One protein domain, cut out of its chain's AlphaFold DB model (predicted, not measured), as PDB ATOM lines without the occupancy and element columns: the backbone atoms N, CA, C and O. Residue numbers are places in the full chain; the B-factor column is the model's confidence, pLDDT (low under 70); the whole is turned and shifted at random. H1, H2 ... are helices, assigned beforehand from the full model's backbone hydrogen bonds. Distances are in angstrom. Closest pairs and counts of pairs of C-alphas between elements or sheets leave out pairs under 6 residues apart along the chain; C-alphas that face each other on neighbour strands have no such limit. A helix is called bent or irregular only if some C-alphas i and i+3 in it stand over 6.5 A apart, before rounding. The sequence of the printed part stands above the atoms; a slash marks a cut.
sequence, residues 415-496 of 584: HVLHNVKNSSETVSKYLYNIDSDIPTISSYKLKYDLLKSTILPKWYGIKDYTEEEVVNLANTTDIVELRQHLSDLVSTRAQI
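What this domain is: This is residues 415 to 496 of the 584 residues of the protein "Alkaline phosphatase" of Zancudomyces culisetae (UniProt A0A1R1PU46). Three longer helices, H2, H3 and H5, run along the length of an elongated body and take three corners of a four-cornered cluster. The shorter H4 fills the fourth corner and crosses H3, while the small H1 sits at one end by the last residues of H5, far from the turn between H2 and H3. The printed part has 82 residues with five named helices in the order H1, H2, H3, H4, H5 and no named strand; its class is all helix. It is compact, with a radius of gyration of the C-alphas of 11.9 A, and spans 38 by 21 by 19 A.

Where its parts are: H1 covers residues 415 to 419, 6.8 A long, and begins at C-alpha 415, (54.802, -29.874, -7.204). H2, residues 424 to 437, is 20.2 A long. H3, residues 440 to 460, is the longest helix by residues and measures 25.0 A, beginning at C-alpha 440, (37.413, 1.257, -6.123). It has a kink of 41 degrees near residue 451 and is irregular, with C-alphas 453 and 456 7.3 A apart. H4 covers residues 467 to 475, 12.1 A long. H5, residues 479 to 494, is 22.7 A long and ends at C-alpha 494, (50.364, -27.795, -13.057).

How they stand to each other: H5 is the hub, touching three helices. With residues 490 to 494 alone it touches H1; their closest C-alphas, of Val 416 and Ala 494, are 5.4 A apart. H5 touches H2 at a steep tilt of 39 degrees, opposite ways, the closest C-alphas being those of Ser 424 and Arg 483, 5.0 A apart. With residues 482 to 486 alone H5 only just touches H4, with 3 pairs of C-alphas within 8 A; the closest are those of Leu 473 and Leu 482, 6.3 A apart. H4 and H5 form a helical hairpin at a shallow tilt of 22 degrees, opposite ways. H2 and H3 form another helical hairpin, at a shallow tilt of 24 degrees, opposite ways; their closest C-alphas, of Asp 435 and Ser 443, are 5.4 A apart. With residues 444 to 452 alone H3 touches H4, at a steep tilt of 54 degrees, opposite ways; the closest C-alphas, of Tyr 448 and Ala 474, are 5.2 A apart. H3 and H5 are close but not clearly touching, the closest C-alphas, of Tyr 460 and Val 490, being 7.8 A apart. H2 and H4 are near each other, with 5 pairs of C-alphas within 10 A, and H1 and H4 are apart. Each O i to N i+4 pair is within hydrogen-bond range in H4, against 8 of 10 in H2, 14 of 17 in H3, 11 of 12 in H5 and 0 of 1 in H1, where 2 of 2 O i to N i+3 pairs are within range.

The domain as a whole: The two C-alphas farthest apart, those of His 415 and Pro 439, are 37.7 A apart. The printed part has no cut. The link from H3 to H4 is short, and the links from H1 to H2, H2 to H3 and H4 to H5 are tight. The mean pLDDT of the printed part is 94.3, and no printed residue is under 70.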
ATOM      1  N   HIS A 415      54.165 -30.820  -8.134       95.88
ATOM      2  CA  HIS A 415      54.802 -29.874  -7.204       95.88
ATOM      3  C   HIS A 415      54.102 -28.510  -7.152       95.88
ATOM      4  O   HIS A 415      54.176 -27.831  -6.128       95.88
ATOM      5  N   VAL A 416      53.405 -28.112  -8.222       97.44
ATOM      6  CA  VAL A 416      52.655 -26.849  -8.257       97.44
ATOM      7  C   VAL A 416      51.560 -26.856  -7.191       97.44
ATOM      8  O   VAL A 416      51.444 -25.900  -6.429       97.44
ATOM      9  N   LEU A 417      50.836 -27.972  -7.053       98.00
ATOM     10  CA  LEU A 417      49.769 -28.100  -6.056       98.00
ATOM     11  C   LEU A 417      50.305 -28.087  -4.620       98.00
ATOM     12  O   LEU A 417      49.653 -27.562  -3.724       98.00
ATOM     13  N   HIS A 418      51.510 -28.621  -4.392       95.62
ATOM     14  CA  HIS A 418      52.133 -28.665  -3.063       95.62
ATOM     15  C   HIS A 418      52.371 -27.266  -2.462       95.62
ATOM     16  O   HIS A 418      52.375 -27.075  -1.237       95.62
ATOM     17  N   ASN A 419      52.594 -26.277  -3.326       94.38
ATOM     18  CA  ASN A 419      52.927 -24.920  -2.917       94.38
ATOM     19  C   ASN A 419      51.703 -24.079  -2.546       94.38
ATOM     20  O   ASN A 419      51.859 -23.111  -1.802       94.38
ATOM     21  N   VAL A 420      50.508 -24.472  -2.992       98.19
ATOM     22  CA  VAL A 420      49.259 -23.784  -2.668       98.19
ATOM     23  C   VAL A 420      48.889 -24.041  -1.205       98.19
ATOM     24  O   VAL A 420      48.948 -25.172  -0.720       98.19
ATOM     25  N   LYS A 421      48.560 -22.973  -0.475       97.19
ATOM     26  CA  LYS A 421      48.280 -22.978   0.972       97.19
ATOM     27  C   LYS A 421      46.857 -22.577   1.331       97.19
ATOM     28  O   LYS A 421      46.478 -22.762   2.476       97.19
ATOM     29  N   ASN A 422      46.117 -22.003   0.388       97.25
ATOM     30  CA  ASN A 422      44.730 -21.590   0.570       97.25
ATOM     31  C   ASN A 422      43.976 -21.879  -0.726       97.25
ATOM     32  O   ASN A 422      44.540 -21.673  -1.805       97.25
ATOM     33  N   SER A 423      42.721 -22.306  -0.626       97.94
ATOM     34  CA  SER A 423      41.880 -22.513  -1.805       97.94
ATOM     35  C   SER A 423      41.612 -21.203  -2.551       97.94
ATOM     36  O   SER A 423      41.688 -20.094  -2.004       97.94
ATOM     37  N   SER A 424      41.232 -21.340  -3.815       97.38
ATOM     38  CA  SER A 424      40.667 -20.267  -4.633       97.38
ATOM     39  C   SER A 424      39.426 -19.644  -3.984       97.38
ATOM     40  O   SER A 424      39.242 -18.435  -4.078       97.38
ATOM     41  N   GLU A 425      38.605 -20.419  -3.264       94.75
ATOM     42  CA  GLU A 425      37.420 -19.918  -2.559       94.75
ATOM     43  C   GLU A 425      37.791 -18.956  -1.426       94.75
ATOM     44  O   GLU A 425      37.199 -17.880  -1.306       94.75
ATOM     45  N   THR A 426      38.767 -19.324  -0.599       95.56
ATOM     46  CA  THR A 426      39.202 -18.494   0.530       95.56
ATOM     47  C   THR A 426      39.866 -17.212   0.042       95.56
ATOM     48  O   THR A 426      39.552 -16.120   0.524       95.56
ATOM     49  N   VAL A 427      40.736 -17.313  -0.965       97.06
ATOM     50  CA  VAL A 427      41.421 -16.140  -1.522       97.06
ATOM     51  C   VAL A 427      40.466 -15.238  -2.303       97.06
ATOM     52  O   VAL A 427      40.552 -14.018  -2.154       97.06
ATOM     53  N   SER A 428      39.519 -15.790  -3.072       95.19
ATOM     54  CA  SER A 428      38.546 -14.970  -3.802       95.19
ATOM     55  C   SER A 428      37.629 -14.203  -2.850       95.19
ATOM     56  O   SER A 428      37.421 -13.011  -3.056       95.19
ATOM     57  N   LYS A 429      37.167 -14.826  -1.754       92.12
ATOM     58  CA  LYS A 429      36.414 -14.140  -0.684       92.12
ATOM     59  C   LYS A 429      37.229 -13.017  -0.041       92.12
ATOM     60  O   LYS A 429      36.707 -11.926   0.165       92.12
ATOM     61  N   TYR A 430      38.504 -13.270   0.263       93.88
ATOM     62  CA  TYR A 430      39.389 -12.262   0.848       93.88
ATOM     63  C   TYR A 430      39.556 -11.042  -0.069       93.88
ATOM     64  O   TYR A 430      39.403  -9.910   0.383       93.88
ATOM     65  N   LEU A 431      39.804 -11.266  -1.364       92.81
ATOM     66  CA  LEU A 431      39.928 -10.194  -2.355       92.81
ATOM     67  C   LEU A 431      38.599  -9.468  -2.602       92.81
ATOM     68  O   LEU A 431      38.591  -8.246  -2.708       92.81
ATOM     69  N   TYR A 432      37.481 -10.191  -2.664       89.31
ATOM     70  CA  TYR A 432      36.148  -9.618  -2.863       89.31
ATOM     71  C   TYR A 432      35.740  -8.678  -1.717       89.31
ATOM     72  O   TYR A 432      35.220  -7.586  -1.949       89.31
ATOM     73  N   ASN A 433      36.026  -9.056  -0.469       88.38
ATOM     74  CA  ASN A 433      35.685  -8.227   0.689       88.38
ATOM     75  C   ASN A 433      36.456  -6.895   0.705       88.38
ATOM     76  O   ASN A 433      35.910  -5.884   1.134       88.38
ATOM     77  N   ILE A 434      37.675  -6.854   0.151       89.75
ATOM     78  CA  ILE A 434      38.435  -5.602   0.002       89.75
ATOM     79  C   ILE A 434      37.680  -4.581  -0.864       89.75
ATOM     80  O   ILE A 434      37.712  -3.391  -0.554       89.75
ATOM     81  N   ASP A 435      36.985  -5.017  -1.919       83.50
ATOM     82  CA  ASP A 435      36.164  -4.109  -2.737       83.50
ATOM     83  C   ASP A 435      34.917  -3.622  -2.004       83.50
ATOM     84  O   ASP A 435      34.447  -2.514  -2.253       83.50
ATOM     85  N   SER A 436      34.370  -4.450  -1.114       79.00
ATOM     86  CA  SER A 436      33.169  -4.105  -0.350       79.00
ATOM     87  C   SER A 436      33.450  -3.029   0.704       79.00
ATOM     88  O   SER A 436      32.573  -2.224   1.013       79.00
ATOM     89  N   ASP A 437      34.679  -2.990   1.221       80.94
ATOM     90  CA  ASP A 437      35.063  -2.132   2.344       80.94
ATOM     91  C   ASP A 437      35.720  -0.804   1.915       80.94
ATOM     92  O   ASP A 437      35.847   0.118   2.727       80.94
ATOM     93  N   ILE A 438      36.185  -0.686   0.662       80.50
ATOM     94  CA  ILE A 438      37.109   0.378   0.233       80.50
ATOM     95  C   ILE A 438      36.691   0.975  -1.131       80.50
ATOM     96  O   ILE A 438      36.274   0.238  -2.020       80.50
ATOM     97  N   PRO A 439      36.863   2.298  -1.372       78.62
ATOM     98  CA  PRO A 439      36.654   2.894  -2.695       78.62
ATOM     99  C   PRO A 439      37.472   2.214  -3.808       78.62
ATOM    100  O   PRO A 439      38.649   1.917  -3.614       78.62
ATOM    101  N   THR A 440      36.895   2.077  -5.005       80.88
ATOM    102  CA  THR A 440      37.413   1.257  -6.123       80.88
ATOM    103  C   THR A 440      38.883   1.492  -6.492       80.88
ATOM    104  O   THR A 440      39.633   0.545  -6.707       80.88
ATOM    105  N   ILE A 441      39.343   2.748  -6.552       80.00
ATOM    106  CA  ILE A 441      40.749   3.049  -6.900       80.00
ATOM    107  C   ILE A 441      41.704   2.525  -5.815       80.00
ATOM    108  O   ILE A 441      42.774   1.989  -6.111       80.00
ATOM    109  N   SER A 442      41.310   2.664  -4.552       85.00
ATOM    110  CA  SER A 442      42.092   2.205  -3.408       85.00
ATOM    111  C   SER A 442      42.023   0.682  -3.251       85.00
ATOM    112  O   SER A 442      43.041   0.074  -2.919       85.00
ATOM    113  N   SER A 443      40.872   0.059  -3.540       88.12
ATOM    114  CA  SER A 443      40.715  -1.402  -3.508       88.12
ATOM    115  C   SER A 443      41.606  -2.074  -4.556       88.12
ATOM    116  O   SER A 443      42.379  -2.968  -4.211       88.12
ATOM    117  N   TYR A 444      41.620  -1.559  -5.794       93.62
ATOM    118  CA  TYR A 444      42.507  -2.035  -6.860       93.62
ATOM    119  C   TYR A 444      43.978  -1.992  -6.438       93.62
ATOM    120  O   TYR A 444      44.690  -2.994  -6.532       93.62
ATOM    121  N   LYS A 445      44.445  -0.837  -5.936       95.25
ATOM    122  CA  LYS A 445      45.851  -0.665  -5.553       95.25
ATOM    123  C   LYS A 445      46.252  -1.634  -4.437       95.25
ATOM    124  O   LYS A 445      47.317  -2.246  -4.520       95.25
ATOM    125  N   LEU A 446      45.387  -1.818  -3.438       95.06
ATOM    126  CA  LEU A 446      45.623  -2.761  -2.346       95.06
ATOM    127  C   LEU A 446      45.662  -4.215  -2.838       95.06
ATOM    128  O   LEU A 446      46.595  -4.941  -2.498       95.06
ATOM    129  N   LYS A 447      44.694  -4.637  -3.664       96.56
ATOM    130  CA  LYS A 447      44.684  -5.979  -4.266       96.56
ATOM    131  C   LYS A 447      45.954  -6.239  -5.064       96.56
ATOM    132  O   LYS A 447      46.603  -7.259  -4.854       96.56
ATOM    133  N   TYR A 448      46.330  -5.305  -5.934       97.62
ATOM    134  CA  TYR A 448      47.537  -5.391  -6.752       97.62
ATOM    135  C   TYR A 448      48.791  -5.605  -5.887       97.62
ATOM    136  O   TYR A 448      49.573  -6.526  -6.130       97.62
ATOM    137  N   ASP A 449      48.958  -4.813  -4.825       97.62
ATOM    138  CA  ASP A 449      50.113  -4.928  -3.930       97.62
ATOM    139  C   ASP A 449      50.094  -6.249  -3.121       97.62
ATOM    140  O   ASP A 449      51.139  -6.886  -2.937       97.62
ATOM    141  N   LEU A 450      48.921  -6.720  -2.679       97.62
ATOM    142  CA  LEU A 450      48.760  -8.006  -1.979       97.62
ATOM    143  C   LEU A 450      49.047  -9.211  -2.882       97.62
ATOM    144  O   LEU A 450      49.724 -10.152  -2.452       97.62
ATOM    145  N   LEU A 451      48.573  -9.173  -4.129       98.31
ATOM    146  CA  LEU A 451      48.801 -10.213  -5.130       98.31
ATOM    147  C   LEU A 451      50.298 -10.431  -5.361       98.31
ATOM    148  O   LEU A 451      50.776 -11.562  -5.250       98.31
ATOM    149  N   LYS A 452      51.052  -9.344  -5.570       98.31
ATOM    150  CA  LYS A 452      52.496  -9.399  -5.852       98.31
ATOM    151  C   LYS A 452      53.354  -9.744  -4.642       98.31
ATOM    152  O   LYS A 452      54.395 -10.378  -4.801       98.31
ATOM    153  N   SER A 453      52.964  -9.305  -3.445       97.56
ATOM    154  CA  SER A 453      53.795  -9.431  -2.235       97.56
ATOM    155  C   SER A 453      53.505 -10.680  -1.399       97.56
ATOM    156  O   SER A 453      54.375 -11.140  -0.647       97.56
ATOM    157  N   THR A 454      52.282 -11.210  -1.486       97.75
ATOM    158  CA  THR A 454      51.780 -12.213  -0.541       97.75
ATOM    159  C   THR A 454      51.043 -13.347  -1.237       97.75
ATOM    160  O   THR A 454      51.499 -14.486  -1.142       97.75
ATOM    161  N   ILE A 455      49.949 -13.074  -1.950       98.06
ATOM    162  CA  ILE A 455      49.049 -14.135  -2.428       98.06
ATOM    163  C   ILE A 455      49.765 -15.043  -3.435       98.06
ATOM    164  O   ILE A 455      49.929 -16.234  -3.167       98.06
ATOM    165  N   LEU A 456      50.276 -14.497  -4.541       98.38
ATOM    166  CA  LEU A 456      50.925 -15.316  -5.567       98.38
ATOM    167  C   LEU A 456      52.226 -15.966  -5.056       98.38
ATOM    168  O   LEU A 456      52.297 -17.196  -5.041       98.38
ATOM    169  N   PRO A 457      53.226 -15.226  -4.528       97.81
ATOM    170  CA  PRO A 457      54.512 -15.834  -4.180       97.81
ATOM    171  C   PRO A 457      54.517 -16.646  -2.879       97.81
ATOM    172  O   PRO A 457      55.354 -17.541  -2.753       97.81
ATOM    173  N   LYS A 458      53.656 -16.342  -1.894       97.12
ATOM    174  CA  LYS A 458      53.683 -17.009  -0.575       97.12
ATOM    175  C   LYS A 458      52.528 -17.978  -0.378       97.12
ATOM    176  O   LYS A 458      52.749 -19.041   0.193       97.12
ATOM    177  N   TRP A 459      51.315 -17.618  -0.798       97.69
ATOM    178  CA  TRP A 459      50.155 -18.494  -0.611       97.69
ATOM    179  C   TRP A 459      50.002 -19.501  -1.746       97.69
ATOM    180  O   TRP A 459      49.532 -20.599  -1.485       97.69
ATOM    181  N   TYR A 460      50.387 -19.148  -2.973       98.12
ATOM    182  CA  TYR A 460      50.298 -20.038  -4.139       98.12
ATOM    183  C   TYR A 460      51.672 -20.579  -4.564       98.12
ATOM    184  O   TYR A 460      51.761 -21.561  -5.294       98.12
ATOM    185  N   GLY A 461      52.762 -19.954  -4.100       97.19
ATOM    186  CA  GLY A 461      54.131 -20.281  -4.510       97.19
ATOM    187  C   GLY A 461      54.437 -19.973  -5.978       97.19
ATOM    188  O   GLY A 461      55.427 -20.468  -6.512       97.19
ATOM    189  N   ILE A 462      53.608 -19.148  -6.615       97.75
ATOM    190  CA  ILE A 462      53.762 -18.673  -7.985       97.75
ATOM    191  C   ILE A 462      54.682 -17.454  -7.960       97.75
ATOM    192  O   ILE A 462      54.336 -16.401  -7.421       97.75
ATOM    193  N   LYS A 463      55.886 -17.609  -8.513       96.25
ATOM    194  CA  LYS A 463      56.910 -16.546  -8.578       96.25
ATOM    195  C   LYS A 463      57.105 -15.993  -9.985       96.25
ATOM    196  O   LYS A 463      57.685 -14.928 -10.144       96.25
ATOM    197  N   ASP A 464      56.635 -16.732 -10.975       96.62
ATOM    198  CA  ASP A 464      56.678 -16.450 -12.403       96.62
ATOM    199  C   ASP A 464      55.335 -15.889 -12.894       96.62
ATOM    200  O   ASP A 464      54.903 -16.183 -14.006       96.62
ATOM    201  N   TYR A 465      54.627 -15.137 -12.047       97.44
ATOM    202  CA  TYR A 465      53.411 -14.466 -12.489       97.44
ATOM    203  C   TYR A 465      53.741 -13.360 -13.496       97.44
ATOM    204  O   TYR A 465      54.770 -12.687 -13.390       97.44
ATOM    205  N   THR A 466      52.853 -13.142 -14.457       97.81
ATOM    206  CA  THR A 466      52.932 -12.020 -15.394       97.81
ATOM    207  C   THR A 466      52.223 -10.794 -14.823       97.81
ATOM    208  O   THR A 466      51.365 -10.896 -13.945       97.81
ATOM    209  N   GLU A 467      52.559  -9.605 -15.328       97.75
ATOM    210  CA  GLU A 467      51.821  -8.391 -14.953       97.75
ATOM    211  C   GLU A 467      50.351  -8.466 -15.390       97.75
ATOM    212  O   GLU A 467      49.482  -7.973 -14.678       97.75
ATOM    213  N   GLU A 468      50.056  -9.126 -16.512       97.38
ATOM    214  CA  GLU A 468      48.685  -9.331 -16.988       97.38
ATOM    215  C   GLU A 468      47.867 -10.183 -16.007       97.38
ATOM    216  O   GLU A 468      46.770  -9.783 -15.624       97.38
ATOM    217  N   GLU A 469      48.421 -11.298 -15.520       97.62
ATOM    218  CA  GLU A 469      47.770 -12.149 -14.512       97.62
ATOM    219  C   GLU A 469      47.433 -11.351 -13.236       97.62
ATOM    220  O   GLU A 469      46.334 -11.470 -12.688       97.62
ATOM    221  N   VAL A 470      48.355 -10.496 -12.776       98.25
ATOM    222  CA  VAL A 470      48.143  -9.649 -11.590       98.25
ATOM    223  C   VAL A 470      47.071  -8.591 -11.843       98.25
ATOM    224  O   VAL A 470      46.193  -8.398 -11.001       98.25
ATOM    225  N   VAL A 471      47.138  -7.892 -12.979       97.00
ATOM    226  CA  VAL A 471      46.178  -6.839 -13.342       97.00
ATOM    227  C   VAL A 471      44.775  -7.420 -13.502       97.00
ATOM    228  O   VAL A 471      43.823  -6.840 -12.978       97.00
ATOM    229  N   ASN A 472      44.641  -8.580 -14.151       96.31
ATOM    230  CA  ASN A 472      43.360  -9.263 -14.321       96.31
ATOM    231  C   ASN A 472      42.744  -9.614 -12.961       96.31
ATOM    232  O   ASN A 472      41.604  -9.235 -12.688       96.31
ATOM    233  N   LEU A 473      43.508 -10.234 -12.055       96.69
ATOM    234  CA  LEU A 473      43.032 -10.539 -10.701       96.69
ATOM    235  C   LEU A 473      42.679  -9.285  -9.888       96.69
ATOM    236  O   LEU A 473      41.673  -9.277  -9.184       96.69
ATOM    237  N   ALA A 474      43.482  -8.221  -9.969       96.50
ATOM    238  CA  ALA A 474      43.234  -6.992  -9.216       96.50
ATOM    239  C   ALA A 474      41.973  -6.246  -9.694       96.50
ATOM    240  O   ALA A 474      41.279  -5.646  -8.873       96.50
ATOM    241  N   ASN A 475      41.674  -6.298 -10.997       94.62
ATOM    242  CA  ASN A 475      40.496  -5.666 -11.598       94.62
ATOM    243  C   ASN A 475      39.211  -6.490 -11.464       94.62
ATOM    244  O   ASN A 475      38.125  -5.918 -11.541       94.62
ATOM    245  N   THR A 476      39.310  -7.811 -11.292       93.12
ATOM    246  CA  THR A 476      38.123  -8.670 -11.211       93.12
ATOM    247  C   THR A 476      37.366  -8.398  -9.906       93.12
ATOM    248  O   THR A 476      37.937  -8.471  -8.810       93.12
ATOM    249  N   THR A 477      36.078  -8.075 -10.026       89.25
ATOM    250  CA  THR A 477      35.166  -7.796  -8.902       89.25
ATOM    251  C   THR A 477      34.134  -8.902  -8.690       89.25
ATOM    252  O   THR A 477      33.594  -9.026  -7.593       89.25
ATOM    253  N   ASP A 478      33.874  -9.733  -9.704       90.06
ATOM    254  CA  ASP A 478      33.028 -10.911  -9.554       90.06
ATOM    255  C   ASP A 478      33.785 -12.033  -8.823       90.06
ATOM    256  O   ASP A 478      34.911 -12.402  -9.166       90.06
ATOM    257  N   ILE A 479      33.172 -12.578  -7.770       87.94
ATOM    258  CA  ILE A 479      33.808 -13.579  -6.908       87.94
ATOM    259  C   ILE A 479      33.995 -14.939  -7.598       87.94
ATOM    260  O   ILE A 479      34.899 -15.692  -7.219       87.94
ATOM    261  N   VAL A 480      33.142 -15.268  -8.573       87.50
ATOM    262  CA  VAL A 480      33.216 -16.515  -9.342       87.50
ATOM    263  C   VAL A 480      34.347 -16.408 -10.356       87.50
ATOM    264  O   VAL A 480      35.205 -17.291 -10.381       87.50
ATOM    265  N   GLU A 481      34.426 -15.302 -11.095       92.31
ATOM    266  CA  GLU A 481      35.538 -15.036 -12.018       92.31
ATOM    267  C   GLU A 481      36.884 -14.977 -11.279       92.31
ATOM    268  O   GLU A 481      37.853 -15.603 -11.707       92.31
ATOM    269  N   LEU A 482      36.947 -14.315 -10.112       92.69
ATOM    270  CA  LEU A 482      38.153 -14.301  -9.271       92.69
ATOM    271  C   LEU A 482      38.613 -15.718  -8.925       92.69
ATOM    272  O   LEU A 482      39.805 -16.025  -8.986       92.69
ATOM    273  N   ARG A 483      37.666 -16.581  -8.550       93.56
ATOM    274  CA  ARG A 483      37.956 -17.973  -8.212       93.56
ATOM    275  C   ARG A 483      38.495 -18.729  -9.423       93.56
ATOM    276  O   ARG A 483      39.509 -19.406  -9.299       93.56
ATOM    277  N   GLN A 484      37.860 -18.572 -10.582       94.06
ATOM    278  CA  GLN A 484      38.277 -19.217 -11.827       94.06
ATOM    279  C   GLN A 484      39.672 -18.768 -12.268       94.06
ATOM    280  O   GLN A 484      40.501 -19.618 -12.586       94.06
ATOM    281  N   HIS A 485      39.974 -17.469 -12.215       96.69
ATOM    282  CA  HIS A 485      41.306 -16.954 -12.531       96.69
ATOM    283  C   HIS A 485      42.376 -17.541 -11.598       96.69
ATOM    284  O   HIS A 485      43.407 -18.016 -12.067       96.69
ATOM    285  N   LEU A 486      42.128 -17.576 -10.283       97.94
ATOM    286  CA  LEU A 486      43.054 -18.180  -9.315       97.94
ATOM    287  C   LEU A 486      43.273 -19.679  -9.576       97.94
ATOM    288  O   LEU A 486      44.411 -20.150  -9.564       97.94
ATOM    289  N   SER A 487      42.196 -20.415  -9.838       97.69
ATOM    290  CA  SER A 487      42.230 -21.837 -10.184       97.69
ATOM    291  C   SER A 487      42.991 -22.114 -11.485       97.69
ATOM    292  O   SER A 487      43.775 -23.068 -11.556       97.69
ATOM    293  N   ASP A 488      42.810 -21.276 -12.511       97.75
ATOM    294  CA  ASP A 488      43.484 -21.435 -13.800       97.75
ATOM    295  C   ASP A 488      44.988 -21.157 -13.704       97.75
ATOM    296  O   ASP A 488      45.773 -21.897 -14.293       97.75
ATOM    297  N   LEU A 489      45.417 -20.190 -12.882       97.94
ATOM    298  CA  LEU A 489      46.845 -19.945 -12.628       97.94
ATOM    299  C   LEU A 489      47.571 -21.200 -12.139       97.94
ATOM    300  O   LEU A 489      48.692 -21.488 -12.575       97.94
ATOM    301  N   VAL A 490      46.931 -21.931 -11.223       98.50
ATOM    302  CA  VAL A 490      47.456 -23.181 -10.670       98.50
ATOM    303  C   VAL A 490      47.364 -24.289 -11.717       98.50
ATOM    304  O   VAL A 490      48.363 -24.957 -11.974       98.50
ATOM    305  N   SER A 491      46.205 -24.462 -12.356       98.38
ATOM    306  CA  SER A 491      45.967 -25.525 -13.343       98.38
ATOM    307  C   SER A 491      46.893 -25.422 -14.557       98.38
ATOM    308  O   SER A 491      47.459 -26.428 -14.975       98.38
ATOM    309  N   THR A 492      47.119 -24.215 -15.076       97.38
ATOM    310  CA  THR A 492      48.033 -23.938 -16.193       97.38
ATOM    311  C   THR A 492      49.464 -24.352 -15.855       97.38
ATOM    312  O   THR A 492      50.079 -25.113 -16.599       97.38
ATOM    313  N   ARG A 493      49.983 -23.946 -14.692       97.75
ATOM    314  CA  ARG A 493      51.346 -24.306 -14.254       97.75
ATOM    315  C   ARG A 493      51.476 -25.795 -13.933       97.75
ATOM    316  O   ARG A 493      52.508 -26.412 -14.205       97.75
ATOM    317  N   ALA A 494      50.421 -26.377 -13.368       97.88
ATOM    318  CA  ALA A 494      50.364 -27.795 -13.057       97.88
ATOM    319  C   ALA A 494      50.161 -28.667 -14.316       97.88
ATOM    320  O   ALA A 494      50.443 -29.858 -14.268       97.88
ATOM    321  N   GLN A 495      49.733 -28.074 -15.436       97.19
ATOM    322  CA  GLN A 495      49.292 -28.745 -16.665       97.19
ATOM    323  C   GLN A 495      48.112 -29.704 -16.453       97.19
ATOM    324  O   GLN A 495      48.061 -30.804 -17.002       97.19
ATOM    325  N   ILE A 496      47.136 -29.255 -15.660       98.00
ATOM    326  CA  ILE A 496      45.827 -29.898 -15.510       98.00
ATOM    327  C   ILE A 496      44.822 -29.209 -16.422       98.00
ATOM    328  O   ILE A 496      44.727 -27.977 -16.435       98.00
TER     329      ILE A 496